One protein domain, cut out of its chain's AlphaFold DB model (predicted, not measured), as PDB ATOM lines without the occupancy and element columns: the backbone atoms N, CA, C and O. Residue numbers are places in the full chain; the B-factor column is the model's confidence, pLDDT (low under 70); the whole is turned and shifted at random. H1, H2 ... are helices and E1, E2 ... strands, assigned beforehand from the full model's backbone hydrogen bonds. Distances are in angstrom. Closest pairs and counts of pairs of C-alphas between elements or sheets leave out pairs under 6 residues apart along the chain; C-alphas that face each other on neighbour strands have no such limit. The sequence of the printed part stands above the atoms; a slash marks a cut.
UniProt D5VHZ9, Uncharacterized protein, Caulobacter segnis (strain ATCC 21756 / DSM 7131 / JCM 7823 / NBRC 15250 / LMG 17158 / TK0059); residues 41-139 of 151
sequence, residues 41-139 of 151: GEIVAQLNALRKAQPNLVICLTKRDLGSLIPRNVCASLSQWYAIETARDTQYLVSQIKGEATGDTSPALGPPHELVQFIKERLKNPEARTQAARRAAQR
ATOM      1  N   GLY A  41     601.850 323.387 485.839       81.62
ATOM      2  CA  GLY A  41     600.616 323.631 486.594       81.62
ATOM      3  C   GLY A  41     600.512 322.810 487.886       81.62
ATOM      4  O   GLY A  41     600.037 323.315 488.902       81.62
ATOM      5  N   GLU A  42     601.020 321.577 487.888       87.31
ATOM      6  CA  GLU A  42     601.018 320.724 489.078       87.31
ATOM      7  C   GLU A  42     602.077 321.175 490.092       87.31
ATOM      8  O   GLU A  42     601.800 321.248 491.290       87.31
ATOM      9  N   ILE A  43     603.262 321.577 489.618       86.25
ATOM     10  CA  ILE A  43     604.310 322.161 490.470       86.25
ATOM     11  C   ILE A  43     603.792 323.437 491.144       86.25
ATOM     12  O   ILE A  43     603.964 323.620 492.350       86.25
ATOM     13  N   VAL A  44     603.117 324.304 490.386       87.81
ATOM     14  CA  VAL A  44     602.513 325.536 490.904       87.81
ATOM     15  C   VAL A  44     601.438 325.224 491.945       87.81
ATOM     16  O   VAL A  44     601.439 325.829 493.017       87.81
ATOM     17  N   ALA A  45     600.553 324.257 491.687       86.88
ATOM     18  CA  ALA A  45     599.528 323.850 492.646       86.88
ATOM     19  C   ALA A  45     600.139 323.343 493.966       86.88
ATOM     20  O   ALA A  45     599.720 323.769 495.046       86.88
ATOM     21  N   GLN A  46     601.174 322.501 493.891       89.06
ATOM     22  CA  GLN A  46     601.881 321.995 495.071       89.06
ATOM     23  C   GLN A  46     602.607 323.111 495.833       89.06
ATOM     24  O   GLN A  46     602.542 323.156 497.062       89.06
ATOM     25  N   LEU A  47     603.248 324.052 495.134       89.62
ATOM     26  CA  LEU A  47     603.887 325.211 495.762       89.62
ATOM     27  C   LEU A  47     602.873 326.145 496.427       89.62
ATOM     28  O   LEU A  47     603.149 326.665 497.506       89.62
ATOM     29  N   ASN A  48     601.696 326.332 495.832       88.81
ATOM     30  CA  ASN A  48     600.610 327.107 496.428       88.81
ATOM     31  C   ASN A  48     600.075 326.447 497.704       88.81
ATOM     32  O   ASN A  48     599.866 327.130 498.711       88.81
ATOM     33  N   ALA A  49     599.884 325.125 497.692       88.50
ATOM     34  CA  ALA A  49     599.502 324.368 498.880       88.50
ATOM     35  C   ALA A  49     600.586 324.456 499.970       88.50
ATOM     36  O   ALA A  49     600.282 324.726 501.133       88.50
ATOM     37  N   LEU A  50     601.858 324.324 499.583       88.44
ATOM     38  CA  LEU A  50     602.992 324.437 500.494       88.44
ATOM     39  C   LEU A  50     603.113 325.841 501.091       88.44
ATOM     40  O   LEU A  50     603.380 325.966 502.279       88.44
ATOM     41  N   ARG A  51     602.857 326.896 500.310       88.69
ATOM     42  CA  ARG A  51     602.833 328.283 500.797       88.69
ATOM     43  C   ARG A  51     601.763 328.481 501.865       88.69
ATOM     44  O   ARG A  51     602.027 329.150 502.856       88.69
ATOM     45  N   LYS A  52     600.577 327.888 501.684       86.81
ATOM     46  CA  LYS A  52     599.491 327.946 502.678       86.81
ATOM     47  C   LYS A  52     599.863 327.221 503.973       86.81
ATOM     48  O   LYS A  52     599.588 327.732 505.050       86.81
ATOM     49  N   ALA A  53     600.494 326.051 503.872       88.31
ATOM     50  CA  ALA A  53     600.857 325.245 505.037       88.31
ATOM     51  C   ALA A  53     602.121 325.747 505.761       88.31
ATOM     52  O   ALA A  53     602.217 325.662 506.982       88.31
ATOM     53  N   GLN A  54     603.115 326.226 505.010       89.88
ATOM     54  CA  GLN A  54     604.450 326.586 505.494       89.88
ATOM     55  C   GLN A  54     604.939 327.881 504.819       89.88
ATOM     56  O   GLN A  54     605.902 327.869 504.045       89.88
ATOM     57  N   PRO A  55     604.308 329.031 505.114       87.81
ATOM     58  CA  PRO A  55     604.603 330.301 504.441       87.81
ATOM     59  C   PRO A  55     606.042 330.788 504.653       87.81
ATOM     60  O   PRO A  55     606.591 331.477 503.789       87.81
ATOM     61  N   ASN A  56     606.646 330.412 505.784       90.81
ATOM     62  CA  ASN A  56     607.985 330.820 506.208       90.81
ATOM     63  C   ASN A  56     609.085 329.835 505.783       90.81
ATOM     64  O   ASN A  56     610.237 330.012 506.171       90.81
ATOM     65  N   LEU A  57     608.753 328.801 504.996       89.56
ATOM     66  CA  LEU A  57     609.746 327.858 504.489       89.56
ATOM     67  C   LEU A  57     610.788 328.612 503.657       89.56
ATOM     68  O   LEU A  57     610.451 329.217 502.641       89.56
ATOM     69  N   VAL A  58     612.047 328.578 504.088       91.19
ATOM     70  CA  VAL A  58     613.137 329.269 503.394       91.19
ATOM     71  C   VAL A  58     613.580 328.449 502.191       91.19
ATOM     72  O   VAL A  58     613.905 327.267 502.310       91.19
ATOM     73  N   ILE A  59     613.618 329.097 501.031       88.25
ATOM     74  CA  ILE A  59     614.092 328.518 499.780       88.25
ATOM     75  C   ILE A  59     615.212 329.396 499.237       88.25
ATOM     76  O   ILE A  59     615.048 330.609 499.090       88.25
ATOM     77  N   CYS A  60     616.337 328.763 498.922       88.06
ATOM     78  CA  CYS A  60     617.485 329.403 498.302       88.06
ATOM     79  C   CYS A  60     617.531 329.061 496.816       88.06
ATOM     80  O   CYS A  60     617.516 327.886 496.451       88.06
ATOM     81  N   LEU A  61     617.597 330.090 495.978       84.50
ATOM     82  CA  LEU A  61     617.684 329.972 494.530       84.50
ATOM     83  C   LEU A  61     618.912 330.717 494.031       84.50
ATOM     84  O   LEU A  61     619.253 331.794 494.521       84.50
ATOM     85  N   THR A  62     619.548 330.157 493.013       83.94
ATOM     86  CA  THR A  62     620.568 330.869 492.258       83.94
ATOM     87  C   THR A  62     619.867 331.775 491.249       83.94
ATOM     88  O   THR A  62     619.227 331.282 490.322       83.94
ATOM     89  N   LYS A  63     619.965 333.096 491.424       77.38
ATOM     90  CA  LYS A  63     619.427 334.087 490.480       77.38
ATOM     91  C   LYS A  63     620.555 334.837 489.784       77.38
ATOM     92  O   LYS A  63     621.638 335.028 490.338       77.38
ATOM     93  N   ARG A  64     620.279 335.287 488.563       74.06
ATOM     94  CA  ARG A  64     621.030 336.366 487.923       74.06
ATOM     95  C   ARG A  64     620.151 337.600 487.954       74.06
ATOM     96  O   ARG A  64     619.059 337.586 487.390       74.06
ATOM     97  N   ASP A  65     620.610 338.636 488.639       69.00
ATOM     98  CA  ASP A  65     619.933 339.925 488.601       69.00
ATOM     99  C   ASP A  65     620.103 340.548 487.212       69.00
ATOM    100  O   ASP A  65     621.128 340.356 486.548       69.00
ATOM    101  N   LEU A  66     619.090 341.291 486.760       63.88
ATOM    102  CA  LEU A  66     619.148 342.021 485.495       63.88
ATOM    103  C   LEU A  66     620.372 342.950 485.511       63.88
ATOM    104  O   LEU A  66     620.493 343.813 486.375       63.88
ATOM    105  N   GLY A  67     621.294 342.740 484.569       65.69
ATOM    106  CA  GLY A  67     622.539 343.507 484.455       65.69
ATOM    107  C   GLY A  67     623.763 342.905 485.156       65.69
ATOM    108  O   GLY A  67     624.854 343.447 485.005       65.69
ATOM    109  N   SER A  68     623.639 341.779 485.871       75.81
ATOM    110  CA  SER A  68     624.790 341.081 486.460       75.81
ATOM    111  C   SER A  68     625.093 339.760 485.751       75.81
ATOM    112  O   SER A  68     624.227 338.903 485.592       75.81
ATOM    113  N   LEU A  69     626.359 339.565 485.366       74.81
ATOM    114  CA  LEU A  69     626.853 338.289 484.827       74.81
ATOM    115  C   LEU A  69     627.094 337.238 485.920       74.81
ATOM    116  O   LEU A  69     627.203 336.050 485.622       74.81
ATOM    117  N   ILE A  70     627.188 337.668 487.181       80.94
ATOM    118  CA  ILE A  70     627.565 336.807 488.298       80.94
ATOM    119  C   ILE A  70     626.289 336.278 488.964       80.94
ATOM    120  O   ILE A  70     625.516 337.074 489.504       80.94
ATOM    121  N   PRO A  71     626.047 334.955 488.953       81.38
ATOM    122  CA  PRO A  71     624.921 334.380 489.671       81.38
ATOM    123  C   PRO A  71     625.102 334.552 491.182       81.38
ATOM    124  O   PRO A  71     626.191 334.345 491.719       81.38
ATOM    125  N   ARG A  72     624.021 334.897 491.880       83.44
ATOM    126  CA  ARG A  72     623.979 335.013 493.340       83.44
ATOM    127  C   ARG A  72     623.009 333.998 493.918       83.44
ATOM    128  O   ARG A  72     621.951 333.743 493.350       83.44
ATOM    129  N   ASN A  73     623.358 333.452 495.077       87.56
ATOM    130  CA  ASN A  73     622.429 332.656 495.868       87.56
ATOM    131  C   ASN A  73     621.591 333.595 496.730       87.56
ATOM    132  O   ASN A  73     622.119 334.294 497.592       87.56
ATOM    133  N   VAL A  74     620.289 333.608 496.476       87.38
ATOM    134  CA  VAL A  74     619.314 334.418 497.199       87.38
ATOM    135  C   VAL A  74     618.411 333.468 497.965       87.38
ATOM    136  O   VAL A  74     617.834 332.557 497.378       87.38
ATOM    137  N   CYS A  75     618.297 333.669 499.274       89.81
ATOM    138  CA  CYS A  75     617.397 332.914 500.134       89.81
ATOM    139  C   CYS A  75     616.262 333.823 500.590       89.81
ATOM    140  O   CYS A  75     616.506 334.928 501.069       89.81
ATOM    141  N   ALA A  76     615.032 333.349 500.460       88.44
ATOM    142  CA  ALA A  76     613.848 334.050 500.934       88.44
ATOM    143  C   ALA A  76     612.800 333.034 501.389       88.44
ATOM    144  O   ALA A  76     612.866 331.854 501.022       88.44
ATOM    145  N   SER A  77     611.836 333.472 502.197       91.56
ATOM    146  CA  SER A  77     610.696 332.617 502.525       91.56
ATOM    147  C   SER A  77     609.841 332.354 501.286       91.56
ATOM    148  O   SER A  77     609.815 333.152 500.345       91.56
ATOM    149  N   LEU A  78     609.107 331.242 501.280       88.50
ATOM    150  CA  LEU A  78     608.206 330.894 500.186       88.50
ATOM    151  C   LEU A  78     607.178 332.009 499.942       88.50
ATOM    152  O   LEU A  78     606.914 332.344 498.795       88.50
ATOM    153  N   SER A  79     606.663 332.655 500.988       87.75
ATOM    154  CA  SER A  79     605.766 333.811 500.823       87.75
ATOM    155  C   SER A  79     606.474 335.031 500.238       87.75
ATOM    156  O   SER A  79     605.927 335.697 499.361       87.75
ATOM    157  N   GLN A  80     607.706 335.305 500.673       88.25
ATOM    158  CA  GLN A  80     608.497 336.422 500.161       88.25
ATOM    159  C   GLN A  80     608.852 336.231 498.682       88.25
ATOM    160  O   GLN A  80     608.818 337.198 497.928       88.25
ATOM    161  N   TRP A  81     609.108 334.999 498.235       87.06
ATOM    162  CA  TRP A  81     609.301 334.700 496.814       87.06
ATOM    163  C   TRP A  81     608.098 335.093 495.960       87.06
ATOM    164  O   TRP A  81     608.276 335.714 494.917       87.06
ATOM    165  N   TYR A  82     606.880 334.791 496.412       87.75
ATOM    166  CA  TYR A  82     605.670 335.214 495.702       87.75
ATOM    167  C   TYR A  82     605.499 336.732 495.750       87.75
ATOM    168  O   TYR A  82     605.181 337.337 494.733       87.75
ATOM    169  N   ALA A  83     605.757 337.364 496.897       84.31
ATOM    170  CA  ALA A  83     605.677 338.818 497.026       84.31
ATOM    171  C   ALA A  83     606.653 339.543 496.081       84.31
ATOM    172  O   ALA A  83     606.285 340.550 495.485       84.31
ATOM    173  N   ILE A  84     607.868 339.013 495.896       81.25
ATOM    174  CA  ILE A  84     608.853 339.553 494.948       81.25
ATOM    175  C   ILE A  84     608.319 339.501 493.514       81.25
ATOM    176  O   ILE A  84     608.428 340.493 492.802       81.25
ATOM    177  N   GLU A  85     607.736 338.380 493.086       79.81
ATOM    178  CA  GLU A  85     607.176 338.267 491.728       79.81
ATOM    179  C   GLU A  85     605.948 339.157 491.540       79.81
ATOM    180  O   GLU A  85     605.804 339.816 490.517       79.81
ATOM    181  N   THR A  86     605.126 339.282 492.577       78.31
ATOM    182  CA  THR A  86     604.005 340.231 492.606       78.31
ATOM    183  C   THR A  86     604.483 341.672 492.442       78.31
ATOM    184  O   THR A  86     603.890 342.453 491.711       78.31
ATOM    185  N   ALA A  87     605.576 342.037 493.114       74.31
ATOM    186  CA  ALA A  87     606.171 343.364 493.013       74.31
ATOM    187  C   ALA A  87     606.889 343.601 491.673       74.31
ATOM    188  O   ALA A  87     607.206 344.739 491.345       74.31
ATOM    189  N   ARG A  88     607.173 342.550 490.896       73.38
ATOM    190  CA  ARG A  88     607.690 342.667 489.522       73.38
ATOM    191  C   ARG A  88     606.576 342.858 488.498       73.38
ATOM    192  O   ARG A  88     606.852 343.308 487.388       73.38
ATOM    193  N   ASP A  89     605.340 342.540 488.866       73.00
ATOM    194  CA  ASP A  89     604.179 342.710 488.011       73.00
ATOM    195  C   ASP A  89     603.765 344.175 487.933       73.00
ATOM    196  O   ASP A  89     603.091 344.728 488.806       73.00
ATOM    197  N   THR A  90     604.178 344.815 486.849       69.19
ATOM    198  CA  THR A  90     603.834 346.205 486.575       69.19
ATOM    199  C   THR A  90     602.331 346.401 486.401       69.19
ATOM    200  O   THR A  90     601.837 347.463 486.771       69.19
ATOM    201  N   GLN A  91     601.581 345.409 485.905       64.56
ATOM    202  CA  GLN A  91     600.127 345.524 485.767       64.56
ATOM    203  C   GLN A  91     599.443 345.487 487.132       64.56
ATOM    204  O   GLN A  91     598.617 346.356 487.413       64.56
ATOM    205  N   TYR A  92     599.848 344.563 488.003       64.12
ATOM    206  CA  TYR A  92     599.366 344.507 489.386       64.12
ATOM    207  C   TYR A  92     599.723 345.768 490.189       64.12
ATOM    208  O   TYR A  92     598.905 346.300 490.941       64.12
ATOM    209  N   LEU A  93     600.944 346.287 490.034       64.31
ATOM    210  CA  LEU A  93     601.343 347.530 490.696       64.31
ATOM    211  C   LEU A  93     600.520 348.726 490.202       64.31
ATOM    212  O   LEU A  93     600.104 349.562 491.002       64.31
ATOM    213  N   VAL A  94     600.250 348.804 488.896       69.56
ATOM    214  CA  VAL A  94     599.433 349.875 488.310       69.56
ATOM    215  C   VAL A  94     597.979 349.797 488.785       69.56
ATOM    216  O   VAL A  94     597.405 350.844 489.083       69.56
ATOM    217  N   SER A  95     597.386 348.606 488.915       65.94
ATOM    218  CA  SER A  95     596.015 348.458 489.435       65.94
ATOM    219  C   SER A  95     595.912 348.850 490.913       65.94
ATOM    220  O   SER A  95     594.960 349.526 491.303       65.94
ATOM    221  N   GLN A  96     596.928 348.521 491.724       69.50
ATOM    222  CA  GLN A  96     597.025 348.960 493.124       69.50
ATOM    223  C   GLN A  96     597.098 350.491 493.241       69.50
ATOM    224  O   GLN A  96     596.396 351.083 494.057       69.50
ATOM    225  N   ILE A  97     597.904 351.152 492.399       72.31
ATOM    226  CA  ILE A  97     598.019 352.623 492.372       72.31
ATOM    227  C   ILE A  97     596.699 353.280 491.941       72.31
ATOM    228  O   ILE A  97     596.346 354.345 492.445       72.31
ATOM    229  N   LYS A  98     595.958 352.653 491.022       77.75
ATOM    230  CA  LYS A  98     594.667 353.152 490.529       77.75
ATOM    231  C   LYS A  98     593.495 352.915 491.488       77.75
ATOM    232  O   LYS A  98     592.401 353.398 491.209       77.75
ATOM    233  N   GLY A  99     593.704 352.204 492.600       69.44
ATOM    234  CA  GLY A  99     592.644 351.875 493.557       69.44
ATOM    235  C   GLY A  99     591.586 350.924 492.989       69.44
ATOM    236  O   GLY A  99     590.464 350.885 493.492       69.44
ATOM    237  N   GLU A 100     591.914 350.178 491.930       72.06
ATOM    238  CA  GLU A 100     591.026 349.157 491.382       72.06
ATOM    239  C   GLU A 100     590.930 348.006 492.389       72.06
ATOM    240  O   GLU A 100     591.945 347.525 492.895       72.06
ATOM    241  N   ALA A 101     589.704 347.582 492.710       54.81
ATOM    242  CA  ALA A 101     589.468 346.493 493.648       54.81
ATOM    243  C   ALA A 101     590.089 345.204 493.094       54.81
ATOM    244  O   ALA A 101     589.537 344.560 492.200       54.81
ATOM    245  N   THR A 102     591.248 344.831 493.624       57.19
ATOM    246  CA  THR A 102     591.875 343.541 493.365       57.19
ATOM    247  C   THR A 102     591.030 342.478 494.061       57.19
ATOM    248  O   THR A 102     591.139 342.240 495.263       57.19
ATOM    249  N   GLY A 103     590.095 341.896 493.310       45.84
ATOM    250  CA  GLY A 103     589.321 340.747 493.763       45.84
ATOM    251  C   GLY A 103     590.265 339.622 494.186       45.84
ATOM    252  O   GLY A 103     591.130 339.230 493.411       45.84
ATOM    253  N   ASP A 104     590.079 339.149 495.417       45.03
ATOM    254  CA  ASP A 104     590.857 338.123 496.115       45.03
ATOM    255  C   ASP A 104     592.373 338.369 496.223       45.03
ATOM    256  O   ASP A 104     593.155 338.273 495.282       45.03
ATOM    257  N   THR A 105     592.813 338.594 497.462       43.38
ATOM    258  CA  THR A 105     594.200 338.758 497.919       43.38
ATOM    259  C   THR A 105     595.039 337.477 497.788       43.38
ATOM    260  O   THR A 105     595.574 336.942 498.762       43.38
ATOM    261  N   SER A 106     595.192 336.955 496.576       44.19
ATOM    262  CA  SER A 106     596.364 336.176 496.190       44.19
ATOM    263  C   SER A 106     597.019 336.872 495.012       44.19
ATOM    264  O   SER A 106     596.319 337.276 494.089       44.19
ATOM    265  N   PRO A 107     598.349 337.034 495.025       51.28
ATOM    266  CA  PRO A 107     599.010 337.682 493.913       51.28
ATOM    267  C   PRO A 107     598.703 336.942 492.612       51.28
ATOM    268  O   PRO A 107     598.744 335.711 492.578       51.28
ATOM    269  N   ALA A 108     598.377 337.706 491.568       54.66
ATOM    270  CA  ALA A 108     597.984 337.186 490.259       54.66
ATOM    271  C   ALA A 108     599.074 336.302 489.619       54.66
ATOM    272  O   ALA A 108     598.779 335.455 488.777       54.66
ATOM    273  N   LEU A 109     600.327 336.459 490.061       63.09
ATOM    274  CA  LEU A 109     601.457 335.641 489.648       63.09
ATOM    275  C   LEU A 109     601.778 334.550 490.668       63.09
ATOM    276  O   LEU A 109     601.880 334.772 491.877       63.09
ATOM    277  N   GLY A 110     601.944 333.343 490.128       70.88
ATOM    278  CA  GLY A 110     602.400 332.168 490.850       70.88
ATOM    279  C   GLY A 110     603.863 332.274 491.319       70.88
ATOM    280  O   GLY A 110     604.434 333.360 491.401       70.88
ATOM    281  N   PRO A 111     604.498 331.143 491.662       80.81
ATOM    282  CA  PRO A 111     605.884 331.135 492.120       80.81
ATOM    283  C   PRO A 111     606.842 331.662 491.036       80.81
ATOM    284  O   PRO A 111     606.533 331.534 489.848       80.81
ATOM    285  N   PRO A 112     608.038 332.161 491.420       81.38
ATOM    286  CA  PRO A 112     609.072 332.551 490.465       81.38
ATOM    287  C   PRO A 112     609.342 331.454 489.440       81.38
ATOM    288  O   PRO A 112     609.439 330.274 489.797       81.38
ATOM    289  N   HIS A 113     609.534 331.836 488.179       81.62
ATOM    290  CA  HIS A 113     609.850 330.876 487.122       81.62
ATOM    291  C   HIS A 113     611.105 330.059 487.458       81.62
ATOM    292  O   HIS A 113     611.143 328.849 487.238       81.62
ATOM    293  N   GLU A 114     612.112 330.691 488.062       82.38
ATOM    294  CA  GLU A 114     613.354 330.029 488.459       82.38
ATOM    295  C   GLU A 114     613.117 328.967 489.538       82.38
ATOM    296  O   GLU A 114     613.798 327.946 489.545       82.38
ATOM    297  N   LEU A 115     612.121 329.156 490.414       85.56
ATOM    298  CA  LEU A 115     611.739 328.148 491.403       85.56
ATOM    299  C   LEU A 115     611.119 326.921 490.727       85.56
ATOM    300  O   LEU A 115     611.462 325.787 491.063       85.56
ATOM    301  N   VAL A 116     610.230 327.140 489.756       87.62
ATOM    302  CA  VAL A 116     609.607 326.056 488.984       87.62
ATOM    303  C   VAL A 116     610.668 325.286 488.198       87.62
ATOM    304  O   VAL A 116     610.699 324.055 488.251       87.62
ATOM    305  N   GLN A 117     611.588 325.987 487.528       86.44
ATOM    306  CA  GLN A 117     612.680 325.349 486.789       86.44
ATOM    307  C   GLN A 117     613.632 324.586 487.705       86.44
ATOM    308  O   GLN A 117     613.944 323.431 487.422       86.44
ATOM    309  N   PHE A 118     614.010 325.169 488.844       87.62
ATOM    310  CA  PHE A 118     614.834 324.494 489.841       87.62
ATOM    311  C   PHE A 118     614.206 323.169 490.294       87.62
ATOM    312  O   PHE A 118     614.887 322.145 490.376       87.62
ATOM    313  N   ILE A 119     612.893 323.143 490.544       88.12
ATOM    314  CA  ILE A 119     612.187 321.908 490.909       88.12
ATOM    315  C   ILE A 119     612.224 320.905 489.756       88.12
ATOM    316  O   ILE A 119     612.540 319.738 489.979       88.12
ATOM    317  N   LYS A 120     611.970 321.337 488.519       89.38
ATOM    318  CA  LYS A 120     612.029 320.458 487.340       89.38
ATOM    319  C   LYS A 120     613.412 319.843 487.155       89.38
ATOM    320  O   LYS A 120     613.517 318.647 486.895       89.38
ATOM    321  N   GLU A 121     614.470 320.627 487.315       88.69
ATOM    322  CA  GLU A 121     615.853 320.146 487.259       88.69
ATOM    323  C   GLU A 121     616.137 319.118 488.358       88.69
ATOM    324  O   GLU A 121     616.703 318.056 488.092       88.69
ATOM    325  N   ARG A 122     615.671 319.380 489.584       86.38
ATOM    326  CA  ARG A 122     615.792 318.441 490.706       86.38
ATOM    327  C   ARG A 122     615.040 317.133 490.464       86.38
ATOM    328  O   ARG A 122     615.560 316.082 490.822       86.38
ATOM    329  N   LEU A 123     613.856 317.174 489.855       87.19
ATOM    330  CA  LEU A 123     613.068 315.978 489.535       87.19
ATOM    331  C   LEU A 123     613.704 315.138 488.424       87.19
ATOM    332  O   LEU A 123     613.663 313.911 488.479       87.19
ATOM    333  N   LYS A 124     614.355 315.786 487.456       87.69
ATOM    334  CA  LYS A 124     615.114 315.096 486.407       87.69
ATOM    335  C   LYS A 124     616.377 314.417 486.944       87.69
ATOM    336  O   LYS A 124     616.836 313.449 486.346       87.69
ATOM    337  N   ASN A 125     616.937 314.900 488.053       86.50
ATOM    338  CA  ASN A 125     618.156 314.353 488.640       86.50
ATOM    339  C   ASN A 125     617.850 313.136 489.559       86.50
ATOM    340  O   ASN A 125     617.227 313.300 490.615       86.50
ATOM    341  N   PRO A 126     618.303 311.912 489.219       83.94
ATOM    342  CA  PRO A 126     618.024 310.700 490.000       83.94
ATOM    343  C   PRO A 126     618.644 310.715 491.403       83.94
ATOM    344  O   PRO A 126     618.027 310.235 492.360       83.94
ATOM    345  N   GLU A 127     619.819 311.320 491.562       86.69
ATOM    346  CA  GLU A 127     620.474 311.448 492.862       86.69
ATOM    347  C   GLU A 127     619.668 312.375 493.778       86.69
ATOM    348  O   GLU A 127     619.373 312.039 494.927       86.69
ATOM    349  N   ALA A 128     619.219 313.513 493.242       85.19
ATOM    350  CA  ALA A 128     618.379 314.450 493.977       85.19
ATOM    351  C   ALA A 128     617.050 313.813 494.417       85.19
ATOM    352  O   ALA A 128     616.619 314.030 495.554       85.19
ATOM    353  N   ARG A 129     616.428 312.992 493.557       85.56
ATOM    354  CA  ARG A 129     615.223 312.220 493.906       85.56
ATOM    355  C   ARG A 129     615.493 311.231 495.037       85.56
ATOM    356  O   ARG A 129     614.751 311.212 496.016       85.56
ATOM    357  N   THR A 130     616.580 310.469 494.949       86.38
ATOM    358  CA  THR A 130     616.967 309.492 495.981       86.38
ATOM    359  C   THR A 130     617.217 310.166 497.332       86.38
ATOM    360  O   THR A 130     616.724 309.716 498.368       86.38
ATOM    361  N   GLN A 131     617.928 311.296 497.338       87.44
ATOM    362  CA  GLN A 131     618.158 312.080 498.552       87.44
ATOM    363  C   GLN A 131     616.853 312.650 499.131       87.44
ATOM    364  O   GLN A 131     616.670 312.681 500.350       87.44
ATOM    365  N   ALA A 132     615.928 313.110 498.283       84.75
ATOM    366  CA  ALA A 132     614.620 313.592 498.722       84.75
ATOM    367  C   ALA A 132     613.775 312.470 499.347       84.75
ATOM    368  O   ALA A 132     613.224 312.667 500.432       84.75
ATOM    369  N   ALA A 133     613.741 311.291 498.721       85.44
ATOM    370  CA  ALA A 133     613.053 310.115 499.248       85.44
ATOM    371  C   ALA A 133     613.609 309.700 500.619       85.44
ATOM    372  O   ALA A 133     612.842 309.485 501.555       85.44
ATOM    373  N   ARG A 134     614.940 309.699 500.783       90.94
ATOM    374  CA  ARG A 134     615.590 309.405 502.071       90.94
ATOM    375  C   ARG A 134     615.168 310.383 503.171       90.94
ATOM    376  O   ARG A 134     614.796 309.953 504.258       90.94
ATOM    377  N   ARG A 135     615.169 311.690 502.887       86.25
ATOM    378  CA  ARG A 135     614.717 312.717 503.847       86.25
ATOM    379  C   ARG A 135     613.228 312.591 504.179       86.25
ATOM    380  O   ARG A 135     612.824 312.854 505.307       86.25
ATOM    381  N   ALA A 136     612.397 312.215 503.209       85.44
ATOM    382  CA  ALA A 136     610.978 311.965 503.445       85.44
ATOM    383  C   ALA A 136     610.763 310.748 504.357       85.44
ATOM    384  O   ALA A 136     610.022 310.860 505.330       85.44
ATOM    385  N   ALA A 137     611.471 309.643 504.107       87.25
ATOM    386  CA  ALA A 137     611.425 308.448 504.947       87.25
ATOM    387  C   ALA A 137     611.865 308.739 506.390       87.25
ATOM    388  O   ALA A 137     611.193 308.329 507.330       87.25
ATOM    389  N   GLN A 138     612.933 309.523 506.574       90.62
ATOM    390  CA  GLN A 138     613.384 309.956 507.902       90.62
ATOM    391  C   GLN A 138     612.312 310.763 508.648       90.62
ATOM    392  O   GLN A 138     612.050 310.499 509.817       90.62
ATOM    393  N   ARG A 139     611.647 311.715 507.978       83.12
ATOM    394  CA  ARG A 139     610.545 312.482 508.591       83.12
ATOM    395  C   ARG A 139     609.361 311.593 508.971       83.12
ATOM    396  O   ARG A 139     608.769 311.802 510.026       83.12
TER     397      ARG A 139
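AT A GLANCE: This is residues 41 to 139 of the 151 residues of an uncharacterized protein of Caulobacter segnis (strain ATCC 21756 / DSM 7131 / JCM 7823 / NBRC 15250 / LMG 17158 / TK0059) (UniProt D5VHZ9). A two-stranded hairpin, E1 and E2, has helix H2 and the first part of helix H4 packed beside it, chiefly at E1, with H1 close to the start of H2. Two arms stick out at opposite ends of the long axis: residues 93 to 99, of which 93 to 97 belong to H3, and the free parts of H5, residues 126 to 131 and 133 to 139, with H5 making a corner with the end of H4. From H3 a long loop with no named element, residues 98 to 112, leads back to H4. The printed part has 99 residues with five named helices and two named strands, in the order H1 E1 E2 H2 H3 H4 H5; the sheet E1 - E2 is antiparallel and the class is mostly helix. The whole is loose, with a radius of gyration of the C-alphas of 15.8 A and spans of 50 by 35 by 22 A.

HOW THE PARTS SIT: Strands E1, residues 58 to 63, and E2, residues 72 to 77, form an antiparallel hairpin, with 152 degrees between their directions. N 61 and O 74 are 2.8 A apart and N 76 and O 59 are 3.1 A apart, within hydrogen-bond range. The closest C-alphas of E1 and H4, residues 113 to 124, are those of Leu 61 and Leu 115, 7.0 A apart. For E1 and H2, residues 78 to 88, they are those of Val 58 and Leu 78, 6.1 A apart. H1, residues 41 to 53, is close to but not clearly touching H2, with the closest C-alphas, Arg 51 and Leu 78, 6.0 A apart, at a steep tilt of 62 degrees, opposite ways. H1 and H4 only just touch, with 3 pairs of C-alphas within 8 A, through residues 43 to 44 and 116 to 119 alone; the closest C-alphas are those of Ile 43 and Val 116, 6.7 A apart, and the helices are about perpendicular at 73 degrees. H4 and H5, residues 126 to 139, touch only at the corner, and only just, with 3 pairs of C-alphas within 8 A; the closest C-alphas are those of Arg 122 and Ala 128, 5.8 A apart, and the helices are about perpendicular at 86 degrees. H3, residues 90 to 97, is close to but not clearly touching H2, with the C-alphas of Ala 87 and Leu 93 closest at 6.8 A. H2 and H4 are apart, and so are H3 and H4. In H1, H2, H3, H4 and H5 every O i to N i+4 pair is within hydrogen-bond range.

IN THESE COORDINATES: E1 is 15.2 A long and E2 16.3 A. H1 begins at C-alpha 41, (600.616, 323.631, 486.594), and is 18.5 A long; H2 is 15.9 A, H3 10.4 A and H4 16.7 A. H5, 20.1 A, ends at C-alpha 139, (610.545, 312.482, 508.591).

THE WHOLE: The C-alphas of Lys 98 and Gln 138 are the two farthest apart, at 50.2 A. The printed part has no cut, and the link from H3 to H4 is long, with 15 residues. Mean pLDDT of the printed part is 79.7; it is under 70 at residues 65 to 67, 90 to 96, 99 and 101 to 109.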